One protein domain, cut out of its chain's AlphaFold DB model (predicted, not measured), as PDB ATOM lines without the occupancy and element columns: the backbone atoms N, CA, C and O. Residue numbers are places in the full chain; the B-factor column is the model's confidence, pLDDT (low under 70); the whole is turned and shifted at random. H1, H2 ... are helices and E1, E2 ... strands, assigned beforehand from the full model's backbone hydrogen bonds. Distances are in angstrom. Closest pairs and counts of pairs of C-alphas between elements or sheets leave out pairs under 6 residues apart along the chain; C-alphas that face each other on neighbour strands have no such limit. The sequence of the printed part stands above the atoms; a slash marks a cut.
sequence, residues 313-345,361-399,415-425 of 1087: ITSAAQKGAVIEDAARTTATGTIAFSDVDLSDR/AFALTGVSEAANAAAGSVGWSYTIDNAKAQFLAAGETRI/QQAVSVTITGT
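Overview. This is residues 313 to 345, 361 to 399 and 415 to 425 of the 1087 residues of the protein "Tandem-95 repeat protein" of Sphingomonas sp. WZY 27 (UniProt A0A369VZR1). Two narrow three-stranded sheets meet edge to edge where E1 comes beside E2, and fold toward each other there into a loose, open trough, long and thin like a rod. Its six strands run roughly lengthwise; the sheet of E2, E4 and E3 reaches toward one end, while E5 and the short H1 lie toward the other. The printed part has 83 residues with one named helix and six named strands, in the order E1 E2 E3 E4 H1 E5 E6, and the class is mostly strand. The sheet E1 E6 E5 is mixed and the sheet E2 E4 E3 is all antiparallel. The whole is loose, with a radius of gyration of the C-alphas of 16.0 A and spans of 50 by 18 by 16 A.

Along the chain. E1, residues 318 to 323, begins at C-alpha 318 (197.916, 172.673, 178.556) and is 17.5 A long. E2 is residues 330 to 338, 27.1 A long. E3, residues 361 to 369, is 24.5 A long and begins at C-alpha 361 (186.250, 161.136, 176.828). E4, residues 375 to 384, is the longest strand by residues and measures 30.6 A. H1 is residues 386 to 389, and E5 is residues 397 to 399. E6, residues 415 to 423, is 25.8 A long and ends at C-alpha 423 (196.848, 161.671, 165.258).

Arrangement. In the sheet E2 E4 E3, E4 is the inner strand. E2 and E4 are antiparallel at 162 degrees, with N 335 and O 378 within hydrogen-bond range at 2.9 A. E3 and E4 form a hairpin, antiparallel at 165 degrees, with N 363 and O 381 at 2.9 A. The edge strands E1 and E2 have 10 pairs of C-alphas within 8 A, the closest being those of Gly 320 and Ala 331, 5.3 A apart. In the other sheet E1 and E6 are parallel at 19 degrees, with N 421 and O 320 at 2.9 A. E6 and E5 are antiparallel at 164 degrees, with N 422 and O 398 at 2.8 A. Across the two sheets, the closest C-alphas of E4 and E6 are those of Tyr 382 and Val 420, 7.7 A apart. E3 is apart from E1, E5 and E6. H1 is only just on the sheet E1 E6 E5, with 5 pairs of C-alphas within 10 A, and only grazes it with residues 386 to 389. H1 is too short for any O i to N i+4 pair; its one O i to N i+3 pair is within range.

Size, cuts and confidence. The two C-alphas farthest apart, those of Ser 343 and Ala 394, are 50.7 A apart. Residues 346 to 360 are not printed, with 26.0 A between C-alphas 345 and 361; residues 400 to 414 are not printed either, with 18.4 A between C-alphas 399 and 415. Of the links that are printed whole, no link is long. The mean pLDDT of the printed part is 93.7, and no printed residue is under 70.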
ATOM      1  N   ILE A 313     195.934 181.654 186.865       95.31
ATOM      2  CA  ILE A 313     196.608 180.464 186.318       95.31
ATOM      3  C   ILE A 313     198.120 180.577 186.552       95.31
ATOM      4  O   ILE A 313     198.740 181.560 186.148       95.31
ATOM      5  N   THR A 314     198.727 179.545 187.145       95.81
ATOM      6  CA  THR A 314     200.180 179.464 187.396       95.81
ATOM      7  C   THR A 314     200.888 178.424 186.520       95.81
ATOM      8  O   THR A 314     202.104 178.499 186.334       95.81
ATOM      9  N   SER A 315     200.156 177.475 185.921       93.94
ATOM     10  CA  SER A 315     200.682 176.552 184.903       93.94
ATOM     11  C   SER A 315     200.755 177.173 183.504       93.94
ATOM     12  O   SER A 315     199.927 177.998 183.134       93.94
ATOM     13  N   ALA A 316     201.668 176.679 182.663       91.88
ATOM     14  CA  ALA A 316     201.623 176.946 181.225       91.88
ATOM     15  C   ALA A 316     200.368 176.339 180.555       91.88
ATOM     16  O   ALA A 316     199.772 175.385 181.068       91.88
ATOM     17  N   ALA A 317     200.007 176.863 179.377       91.62
ATOM     18  CA  ALA A 317     198.880 176.377 178.580       91.62
ATOM     19  C   ALA A 317     198.999 174.871 178.279       91.62
ATOM     20  O   ALA A 317     200.042 174.388 177.832       91.62
ATOM     21  N   GLN A 318     197.918 174.135 178.534       96.56
ATOM     22  CA  GLN A 318     197.916 172.673 178.556       96.56
ATOM     23  C   GLN A 318     197.705 172.068 177.165       96.56
ATOM     24  O   GLN A 318     196.874 172.542 176.387       96.56
ATOM     25  N   LYS A 319     198.425 170.978 176.879       95.50
ATOM     26  CA  LYS A 319     198.268 170.191 175.652       95.50
ATOM     27  C   LYS A 319     198.333 168.695 175.935       95.50
ATOM     28  O   LYS A 319     199.140 168.264 176.756       95.50
ATOM     29  N   GLY A 320     197.523 167.924 175.219       95.25
ATOM     30  CA  GLY A 320     197.580 166.464 175.167       95.25
ATOM     31  C   GLY A 320     197.897 165.968 173.760       95.25
ATOM     32  O   GLY A 320     197.660 166.675 172.782       95.25
ATOM     33  N   ALA A 321     198.413 164.747 173.664       95.00
ATOM     34  CA  ALA A 321     198.561 164.038 172.400       95.00
ATOM     35  C   ALA A 321     198.239 162.554 172.598       95.00
ATOM     36  O   ALA A 321     198.755 161.924 173.531       95.00
ATOM     37  N   VAL A 322     197.399 162.028 171.715       96.56
ATOM     38  CA  VAL A 322     197.087 160.605 171.552       96.56
ATOM     39  C   VAL A 322     197.232 160.245 170.078       96.56
ATOM     40  O   VAL A 322     197.074 161.093 169.203       96.56
ATOM     41  N   ILE A 323     197.547 158.984 169.828       94.94
ATOM     42  CA  ILE A 323     197.503 158.370 168.505       94.94
ATOM     43  C   ILE A 323     196.469 157.250 168.640       94.94
ATOM     44  O   ILE A 323     196.431 156.606 169.696       94.94
ATOM     45  N   GLU A 324     195.610 157.065 167.647       93.69
ATOM     46  CA  GLU A 324     194.740 155.884 167.602       93.69
ATOM     47  C   GLU A 324     195.556 154.604 167.370       93.69
ATOM     48  O   GLU A 324     196.749 154.670 167.063       93.69
ATOM     49  N   ASP A 325     194.959 153.457 167.691       91.12
ATOM     50  CA  ASP A 325     195.512 152.089 167.649       91.12
ATOM     51  C   ASP A 325     196.834 151.852 168.408       91.12
ATOM     52  O   ASP A 325     197.309 150.727 168.597       91.12
ATOM     53  N   ALA A 326     197.394 152.907 168.992       87.31
ATOM     54  CA  ALA A 326     198.519 152.866 169.890       87.31
ATOM     55  C   ALA A 326     198.104 152.306 171.254       87.31
ATOM     56  O   ALA A 326     197.136 152.738 171.882       87.31
ATOM     57  N   ALA A 327     198.961 151.451 171.816       82.25
ATOM     58  CA  ALA A 327     198.796 150.853 173.145       82.25
ATOM     59  C   ALA A 327     198.721 151.857 174.329       82.25
ATOM     60  O   ALA A 327     198.632 151.438 175.484       82.25
ATOM     61  N   ARG A 328     198.761 153.177 174.078       78.75
ATOM     62  CA  ARG A 328     198.500 154.231 175.070       78.75
ATOM     63  C   ARG A 328     197.432 155.212 174.572       78.75
ATOM     64  O   ARG A 328     197.732 156.353 174.227       78.75
ATOM     65  N   THR A 329     196.180 154.786 174.676       91.00
ATOM     66  CA  THR A 329     194.948 155.532 174.348       91.00
ATOM     67  C   THR A 329     194.689 156.795 175.188       91.00
ATOM     68  O   THR A 329     193.669 157.458 175.004       91.00
ATOM     69  N   THR A 330     195.574 157.150 176.127       94.31
ATOM     70  CA  THR A 330     195.366 158.246 177.087       94.31
ATOM     71  C   THR A 330     196.420 159.352 177.023       94.31
ATOM     72  O   THR A 330     197.615 159.119 176.803       94.31
ATOM     73  N   ALA A 331     195.964 160.578 177.285       96.44
ATOM     74  CA  ALA A 331     196.781 161.755 177.571       96.44
ATOM     75  C   ALA A 331     196.331 162.390 178.894       96.44
ATOM     76  O   ALA A 331     195.149 162.363 179.231       96.44
ATOM     77  N   THR A 332     197.264 162.968 179.648       96.75
ATOM     78  CA  THR A 332     197.000 163.565 180.965       96.75
ATOM     79  C   THR A 332     197.844 164.815 181.190       96.75
ATOM     80  O   THR A 332     198.901 164.985 180.581       96.75
ATOM     81  N   GLY A 333     197.395 165.673 182.103       96.75
ATOM     82  CA  GLY A 333     198.145 166.838 182.562       96.75
ATOM     83  C   GLY A 333     197.509 167.474 183.793       96.75
ATOM     84  O   GLY A 333     196.605 166.901 184.401       96.75
ATOM     85  N   THR A 334     197.981 168.666 184.158       97.12
ATOM     86  CA  THR A 334     197.540 169.363 185.373       97.12
ATOM     87  C   THR A 334     197.551 170.869 185.154       97.12
ATOM     88  O   THR A 334     198.592 171.455 184.852       97.12
ATOM     89  N   ILE A 335     196.398 171.504 185.360       97.75
ATOM     90  CA  ILE A 335     196.287 172.959 185.482       97.75
ATOM     91  C   ILE A 335     196.665 173.314 186.918       97.75
ATOM     92  O   ILE A 335     196.086 172.774 187.858       97.75
ATOM     93  N   ALA A 336     197.630 174.210 187.093       96.88
ATOM     94  CA  ALA A 336     197.964 174.795 188.386       96.88
ATOM     95  C   ALA A 336     197.425 176.224 188.433       96.88
ATOM     96  O   ALA A 336     197.499 176.957 187.439       96.88
ATOM     97  N   PHE A 337     196.882 176.606 189.582       97.19
ATOM     98  CA  PHE A 337     196.329 177.929 189.823       97.19
ATOM     99  C   PHE A 337     196.756 178.446 191.201       97.19
ATOM    100  O   PHE A 337     197.282 177.700 192.030       97.19
ATOM    101  N   SER A 338     196.561 179.737 191.432       96.19
ATOM    102  CA  SER A 338     196.637 180.340 192.754       96.19
ATOM    103  C   SER A 338     195.518 181.350 192.902       96.19
ATOM    104  O   SER A 338     195.419 182.264 192.082       96.19
ATOM    105  N   ASP A 339     194.728 181.206 193.952       96.88
ATOM    106  CA  ASP A 339     194.004 182.339 194.514       96.88
ATOM    107  C   ASP A 339     194.891 183.023 195.568       96.88
ATOM    108  O   ASP A 339     195.980 182.530 195.889       96.88
ATOM    109  N   VAL A 340     194.455 184.165 196.081       95.56
ATOM    110  CA  VAL A 340     194.995 184.796 197.287       95.56
ATOM    111  C   VAL A 340     193.998 184.694 198.450       95.56
ATOM    112  O   VAL A 340     194.439 184.574 199.593       95.56
ATOM    113  N   ASP A 341     192.695 184.571 198.166       96.00
ATOM    114  CA  ASP A 341     191.616 184.349 199.137       96.00
ATOM    115  C   ASP A 341     191.697 182.943 199.763       96.00
ATOM    116  O   ASP A 341     191.069 181.972 199.340       96.00
ATOM    117  N   LEU A 342     192.524 182.821 200.807       93.00
ATOM    118  CA  LEU A 342     192.961 181.537 201.369       93.00
ATOM    119  C   LEU A 342     191.822 180.631 201.871       93.00
ATOM    120  O   LEU A 342     192.008 179.415 201.945       93.00
ATOM    121  N   SER A 343     190.696 181.203 202.300       91.56
ATOM    122  CA  SER A 343     189.583 180.467 202.917       91.56
ATOM    123  C   SER A 343     188.581 179.881 201.913       91.56
ATOM    124  O   SER A 343     187.715 179.093 202.319       91.56
ATOM    125  N   ASP A 344     188.723 180.203 200.624       93.50
ATOM    126  CA  ASP A 344     187.827 179.737 199.566       93.50
ATOM    127  C   ASP A 344     188.077 178.286 199.147       93.50
ATOM    128  O   ASP A 344     188.969 177.595 199.652       93.50
ATOM    129  N   ARG A 345     187.177 177.761 198.308       91.12
ATOM    130  CA  ARG A 345     187.196 176.360 197.882       91.12
ATOM    131  C   ARG A 345     186.826 176.217 196.432       91.12
ATOM    132  O   ARG A 345     185.670 176.398 196.048       91.12
ATOM    133  N   ALA A 361     186.755 160.714 175.532       94.31
ATOM    134  CA  ALA A 361     186.250 161.136 176.828       94.31
ATOM    135  C   ALA A 361     187.284 162.007 177.556       94.31
ATOM    136  O   ALA A 361     188.367 161.539 177.914       94.31
ATOM    137  N   PHE A 362     186.924 163.266 177.816       96.19
ATOM    138  CA  PHE A 362     187.677 164.178 178.677       96.19
ATOM    139  C   PHE A 362     187.110 164.154 180.102       96.19
ATOM    140  O   PHE A 362     185.893 164.156 180.290       96.19
ATOM    141  N   ALA A 363     187.983 164.147 181.107       96.56
ATOM    142  CA  ALA A 363     187.610 164.122 182.519       96.56
ATOM    143  C   ALA A 363     188.612 164.891 183.393       96.56
ATOM    144  O   ALA A 363     189.795 165.002 183.063       96.56
ATOM    145  N   LEU A 364     188.137 165.381 184.540       97.69
ATOM    146  CA  LEU A 364     188.934 166.062 185.563       97.69
ATOM    147  C   LEU A 364     189.032 165.184 186.817       97.69
ATOM    148  O   LEU A 364     188.044 164.575 187.220       97.69
ATOM    149  N   THR A 365     190.184 165.170 187.487       92.06
ATOM    150  CA  THR A 365     190.401 164.398 188.729       92.06
ATOM    151  C   THR A 365     189.897 165.114 189.991       92.06
ATOM    152  O   THR A 365     190.251 164.726 191.101       92.06
ATOM    153  N   GLY A 366     189.111 166.183 189.831       88.62
ATOM    154  CA  GLY A 366     188.757 167.118 190.899       88.62
ATOM    155  C   GLY A 366     189.860 168.139 191.211       88.62
ATOM    156  O   GLY A 366     190.955 168.103 190.642       88.62
ATOM    157  N   VAL A 367     189.539 169.069 192.112       96.38
ATOM    158  CA  VAL A 367     190.483 170.055 192.657       96.38
ATOM    159  C   VAL A 367     191.324 169.408 193.758       96.38
ATOM    160  O   VAL A 367     190.803 168.717 194.631       96.38
ATOM    161  N   SER A 368     192.628 169.671 193.727       95.81
ATOM    162  CA  SER A 368     193.591 169.349 194.775       95.81
ATOM    163  C   SER A 368     194.215 170.646 195.291       95.81
ATOM    164  O   SER A 368     195.128 171.200 194.672       95.81
ATOM    165  N   GLU A 369     193.712 171.104 196.434       94.62
ATOM    166  CA  GLU A 369     194.127 172.300 197.177       94.62
ATOM    167  C   GLU A 369     194.280 171.955 198.672       94.62
ATOM    168  O   GLU A 369     193.732 170.956 199.150       94.62
ATOM    169  N   ALA A 370     195.035 172.759 199.422       91.56
ATOM    170  CA  ALA A 370     195.125 172.636 200.878       91.56
ATOM    171  C   ALA A 370     194.232 173.686 201.554       91.56
ATOM    172  O   ALA A 370     194.055 174.782 201.035       91.56
ATOM    173  N   ALA A 371     193.684 173.374 202.731       88.56
ATOM    174  CA  ALA A 371     192.891 174.349 203.479       88.56
ATOM    175  C   ALA A 371     193.762 175.547 203.901       88.56
ATOM    176  O   ALA A 371     194.850 175.347 204.447       88.56
ATOM    177  N   ASN A 372     193.249 176.765 203.705       88.25
ATOM    178  CA  ASN A 372     193.927 178.022 204.022       88.25
ATOM    179  C   ASN A 372     195.227 178.223 203.211       88.25
ATOM    180  O   ASN A 372     196.232 178.688 203.754       88.25
ATOM    181  N   ALA A 373     195.228 177.841 201.927       90.06
ATOM    182  CA  ALA A 373     196.402 177.896 201.058       90.06
ATOM    183  C   ALA A 373     196.079 178.448 199.661       90.06
ATOM    184  O   ALA A 373     195.173 177.977 198.989       90.06
ATOM    185  N   ALA A 374     196.909 179.389 199.209       93.75
ATOM    186  CA  ALA A 374     196.779 180.088 197.932       93.75
ATOM    187  C   ALA A 374     196.829 179.154 196.705       93.75
ATOM    188  O   ALA A 374     196.081 179.326 195.749       93.75
ATOM    189  N   ALA A 375     197.726 178.162 196.720       95.94
ATOM    190  CA  ALA A 375     198.018 177.329 195.555       95.94
ATOM    191  C   ALA A 375     197.118 176.085 195.468       95.94
ATOM    192  O   ALA A 375     197.082 175.263 196.389       95.94
ATOM    193  N   GLY A 376     196.490 175.900 194.306       95.94
ATOM    194  CA  GLY A 376     195.650 174.750 193.983       95.94
ATOM    195  C   GLY A 376     195.968 174.149 192.611       95.94
ATOM    196  O   GLY A 376     196.758 174.676 191.821       95.94
ATOM    197  N   SER A 377     195.376 172.992 192.322       96.69
ATOM    198  CA  SER A 377     195.591 172.282 191.057       96.69
ATOM    199  C   SER A 377     194.389 171.443 190.630       96.69
ATOM    200  O   SER A 377     193.594 171.013 191.462       96.69
ATOM    201  N   VAL A 378     194.265 171.192 189.326       97.81
ATOM    202  CA  VAL A 378     193.252 170.318 188.720       97.81
ATOM    203  C   VAL A 378     193.940 169.397 187.722       97.81
ATOM    204  O   VAL A 378     194.464 169.855 186.703       97.81
ATOM    205  N   GLY A 379     193.938 168.095 188.006       97.19
ATOM    206  CA  GLY A 379     194.367 167.084 187.043       97.19
ATOM    207  C   GLY A 379     193.312 166.892 185.955       97.19
ATOM    208  O   GLY A 379     192.110 166.914 186.233       97.19
ATOM    209  N   TRP A 380     193.751 166.689 184.717       97.75
ATOM    210  CA  TRP A 380     192.889 166.360 183.585       97.75
ATOM    211  C   TRP A 380     193.388 165.110 182.859       97.75
ATOM    212  O   TRP A 380     194.578 164.783 182.864       97.75
ATOM    213  N   SER A 381     192.454 164.414 182.222       97.06
ATOM    214  CA  SER A 381     192.700 163.217 181.425       97.06
ATOM    215  C   SER A 381     191.816 163.210 180.184       97.06
ATOM    216  O   SER A 381     190.666 163.644 180.236       97.06
ATOM    217  N   TYR A 382     192.357 162.699 179.086       96.81
ATOM    218  CA  TYR A 382     191.640 162.394 177.857       96.81
ATOM    219  C   TYR A 382     191.896 160.936 177.484       96.81
ATOM    220  O   TYR A 382     193.045 160.490 177.532       96.81
ATOM    221  N   THR A 383     190.845 160.220 177.099       96.25
ATOM    222  CA  THR A 383     190.917 158.856 176.558       96.25
ATOM    223  C   THR A 383     190.294 158.856 175.172       96.25
ATOM    224  O   THR A 383     189.137 159.256 175.047       96.25
ATOM    225  N   ILE A 384     191.032 158.423 174.149       95.94
ATOM    226  CA  ILE A 384     190.484 158.264 172.797       95.94
ATOM    227  C   ILE A 384     189.487 157.098 172.761       95.94
ATOM    228  O   ILE A 384     189.696 156.065 173.401       95.94
ATOM    229  N   ASP A 385     188.402 157.272 172.018       94.38
ATOM    230  CA  ASP A 385     187.470 156.220 171.635       94.38
ATOM    231  C   ASP A 385     187.812 155.797 170.204       94.38
ATOM    232  O   ASP A 385     187.431 156.455 169.236       94.38
ATOM    233  N   ASN A 386     188.601 154.729 170.093       91.31
ATOM    234  CA  ASN A 386     189.276 154.340 168.856       91.31
ATOM    235  C   ASN A 386     188.306 154.189 167.675       91.31
ATOM    236  O   ASN A 386     188.531 154.748 166.609       91.31
ATOM    237  N   ALA A 387     187.159 153.543 167.906       91.25
ATOM    238  CA  ALA A 387     186.128 153.308 166.893       91.25
ATOM    239  C   ALA A 387     185.445 154.592 166.374       91.25
ATOM    240  O   ALA A 387     184.696 154.534 165.402       91.25
ATOM    241  N   LYS A 388     185.671 155.750 167.011       91.81
ATOM    242  CA  LYS A 388     185.283 157.061 166.468       91.81
ATOM    243  C   LYS A 388     186.393 157.736 165.673       91.81
ATOM    244  O   LYS A 388     186.079 158.645 164.914       91.81
ATOM    245  N   ALA A 389     187.651 157.370 165.899       92.56
ATOM    246  CA  ALA A 389     188.813 158.069 165.370       92.56
ATOM    247  C   ALA A 389     189.290 157.521 164.016       92.56
ATOM    248  O   ALA A 389     189.665 158.346 163.186       92.56
ATOM    249  N   GLN A 390     189.119 156.207 163.778       91.38
ATOM    250  CA  GLN A 390     189.553 155.394 162.617       91.38
ATOM    251  C   GLN A 390     189.113 155.847 161.199       91.38
ATOM    252  O   GLN A 390     189.047 155.050 160.278       91.38
ATOM    253  N   PHE A 391     188.753 157.109 160.992       89.69
ATOM    254  CA  PHE A 391     188.655 157.719 159.666       89.69
ATOM    255  C   PHE A 391     189.874 158.599 159.327       89.69
ATOM    256  O   PHE A 391     189.896 159.223 158.264       89.69
ATOM    257  N   LEU A 392     190.820 158.736 160.264       91.19
ATOM    258  CA  LEU A 392     191.963 159.641 160.197       91.19
ATOM    259  C   LEU A 392     193.176 158.925 159.590       91.19
ATOM    260  O   LEU A 392     193.921 158.260 160.295       91.19
ATOM    261  N   ALA A 393     193.434 159.169 158.309       90.12
ATOM    262  CA  ALA A 393     194.549 158.537 157.607       90.12
ATOM    263  C   ALA A 393     195.935 158.879 158.188       90.12
ATOM    264  O   ALA A 393     196.108 159.826 158.963       90.12
ATOM    265  N   ALA A 394     196.957 158.152 157.732       90.31
ATOM    266  CA  ALA A 394     198.312 158.136 158.288       90.31
ATOM    267  C   ALA A 394     198.928 159.526 158.549       90.31
ATOM    268  O   ALA A 394     199.480 160.180 157.659       90.31
ATOM    269  N   GLY A 395     198.903 159.964 159.813       90.25
ATOM    270  CA  GLY A 395     199.438 161.263 160.227       90.25
ATOM    271  C   GLY A 395     198.524 162.472 159.975       90.25
ATOM    272  O   GLY A 395     198.949 163.603 160.236       90.25
ATOM    273  N   GLU A 396     197.278 162.271 159.536       92.44
ATOM    274  CA  GLU A 396     196.211 163.263 159.687       92.44
ATOM    275  C   GLU A 396     196.043 163.603 161.179       92.44
ATOM    276  O   GLU A 396     196.357 162.807 162.069       92.44
ATOM    277  N   THR A 397     195.598 164.826 161.486       93.19
ATOM    278  CA  THR A 397     195.389 165.241 162.878       93.19
ATOM    279  C   THR A 397     194.084 165.988 163.080       93.19
ATOM    280  O   THR A 397     193.747 166.915 162.342       93.19
ATOM    281  N   ARG A 398     193.388 165.637 164.161       92.56
ATOM    282  CA  ARG A 398     192.207 166.343 164.662       92.56
ATOM    283  C   ARG A 398     192.553 166.962 166.011       92.56
ATOM    284  O   ARG A 398     193.224 166.339 166.830       92.56
ATOM    285  N   ILE A 399     192.129 168.203 166.251       92.75
ATOM    286  CA  ILE A 399     192.407 168.900 167.515       92.75
ATOM    287  C   ILE A 399     191.095 169.193 168.229       92.75
ATOM    288  O   ILE A 399     190.279 169.980 167.754       92.75
ATOM    289  N   GLN A 415     189.504 180.611 183.207       95.00
ATOM    290  CA  GLN A 415     189.346 179.621 182.144       95.00
ATOM    291  C   GLN A 415     190.681 179.292 181.476       95.00
ATOM    292  O   GLN A 415     191.424 180.188 181.077       95.00
ATOM    293  N   GLN A 416     190.961 177.999 181.311       94.69
ATOM    294  CA  GLN A 416     192.122 177.480 180.590       94.69
ATOM    295  C   GLN A 416     191.660 176.482 179.526       94.69
ATOM    296  O   GLN A 416     191.038 175.465 179.827       94.69
ATOM    297  N   ALA A 417     192.013 176.751 178.271       93.81
ATOM    298  CA  ALA A 417     191.859 175.788 177.188       93.81
ATOM    299  C   ALA A 417     192.882 174.646 177.328       93.81
ATOM    300  O   ALA A 417     194.073 174.899 177.526       93.81
ATOM    301  N   VAL A 418     192.424 173.404 177.192       95.88
ATOM    302  CA  VAL A 418     193.253 172.203 177.050       95.88
ATOM    303  C   VAL A 418     193.045 171.675 175.636       95.88
ATOM    304  O   VAL A 418     191.941 171.246 175.303       95.88
ATOM    305  N   SER A 419     194.080 171.719 174.796       94.38
ATOM    306  CA  SER A 419     194.001 171.198 173.423       94.38
ATOM    307  C   SER A 419     194.622 169.807 173.336       94.38
ATOM    308  O   SER A 419     195.811 169.641 173.617       94.38
ATOM    309  N   VAL A 420     193.840 168.813 172.926       95.25
ATOM    310  CA  VAL A 420     194.303 167.452 172.647       95.25
ATOM    311  C   VAL A 420     194.438 167.282 171.140       95.25
ATOM    312  O   VAL A 420     193.486 167.520 170.403       95.25
ATOM    313  N   THR A 421     195.619 166.873 170.684       94.94
ATOM    314  CA  THR A 421     195.827 166.405 169.311       94.94
ATOM    315  C   THR A 421     195.599 164.899 169.260       94.94
ATOM    316  O   THR A 421     196.263 164.150 169.977       94.94
ATOM    317  N   ILE A 422     194.667 164.479 168.414       95.00
ATOM    318  CA  ILE A 422     194.502 163.107 167.952       95.00
ATOM    319  C   ILE A 422     195.277 163.005 166.635       95.00
ATOM    320  O   ILE A 422     195.092 163.858 165.763       95.00
ATOM    321  N   THR A 423     196.146 162.006 166.506       94.31
ATOM    322  CA  THR A 423     196.848 161.671 165.258       94.31
ATOM    323  C   THR A 423     196.357 160.326 164.739       94.31
ATOM    324  O   THR A 423     196.269 159.378 165.520       94.31
ATOM    325  N   GLY A 424     196.076 160.272 163.441       93.69
ATOM    326  CA  GLY A 424     195.639 159.074 162.738       93.69
ATOM    327  C   GLY A 424     196.749 158.058 162.460       93.69
ATOM    328  O   GLY A 424     197.928 158.436 162.358       93.69
ATOM    329  N   THR A 425     196.387 156.782 162.337       92.19
ATOM    330  CA  THR A 425     197.289 155.700 161.893       92.19
ATOM    331  C   THR A 425     197.085 155.355 160.418       92.19
ATOM    332  O   THR A 425     196.463 156.110 159.693       92.19
TER     333      THR A 425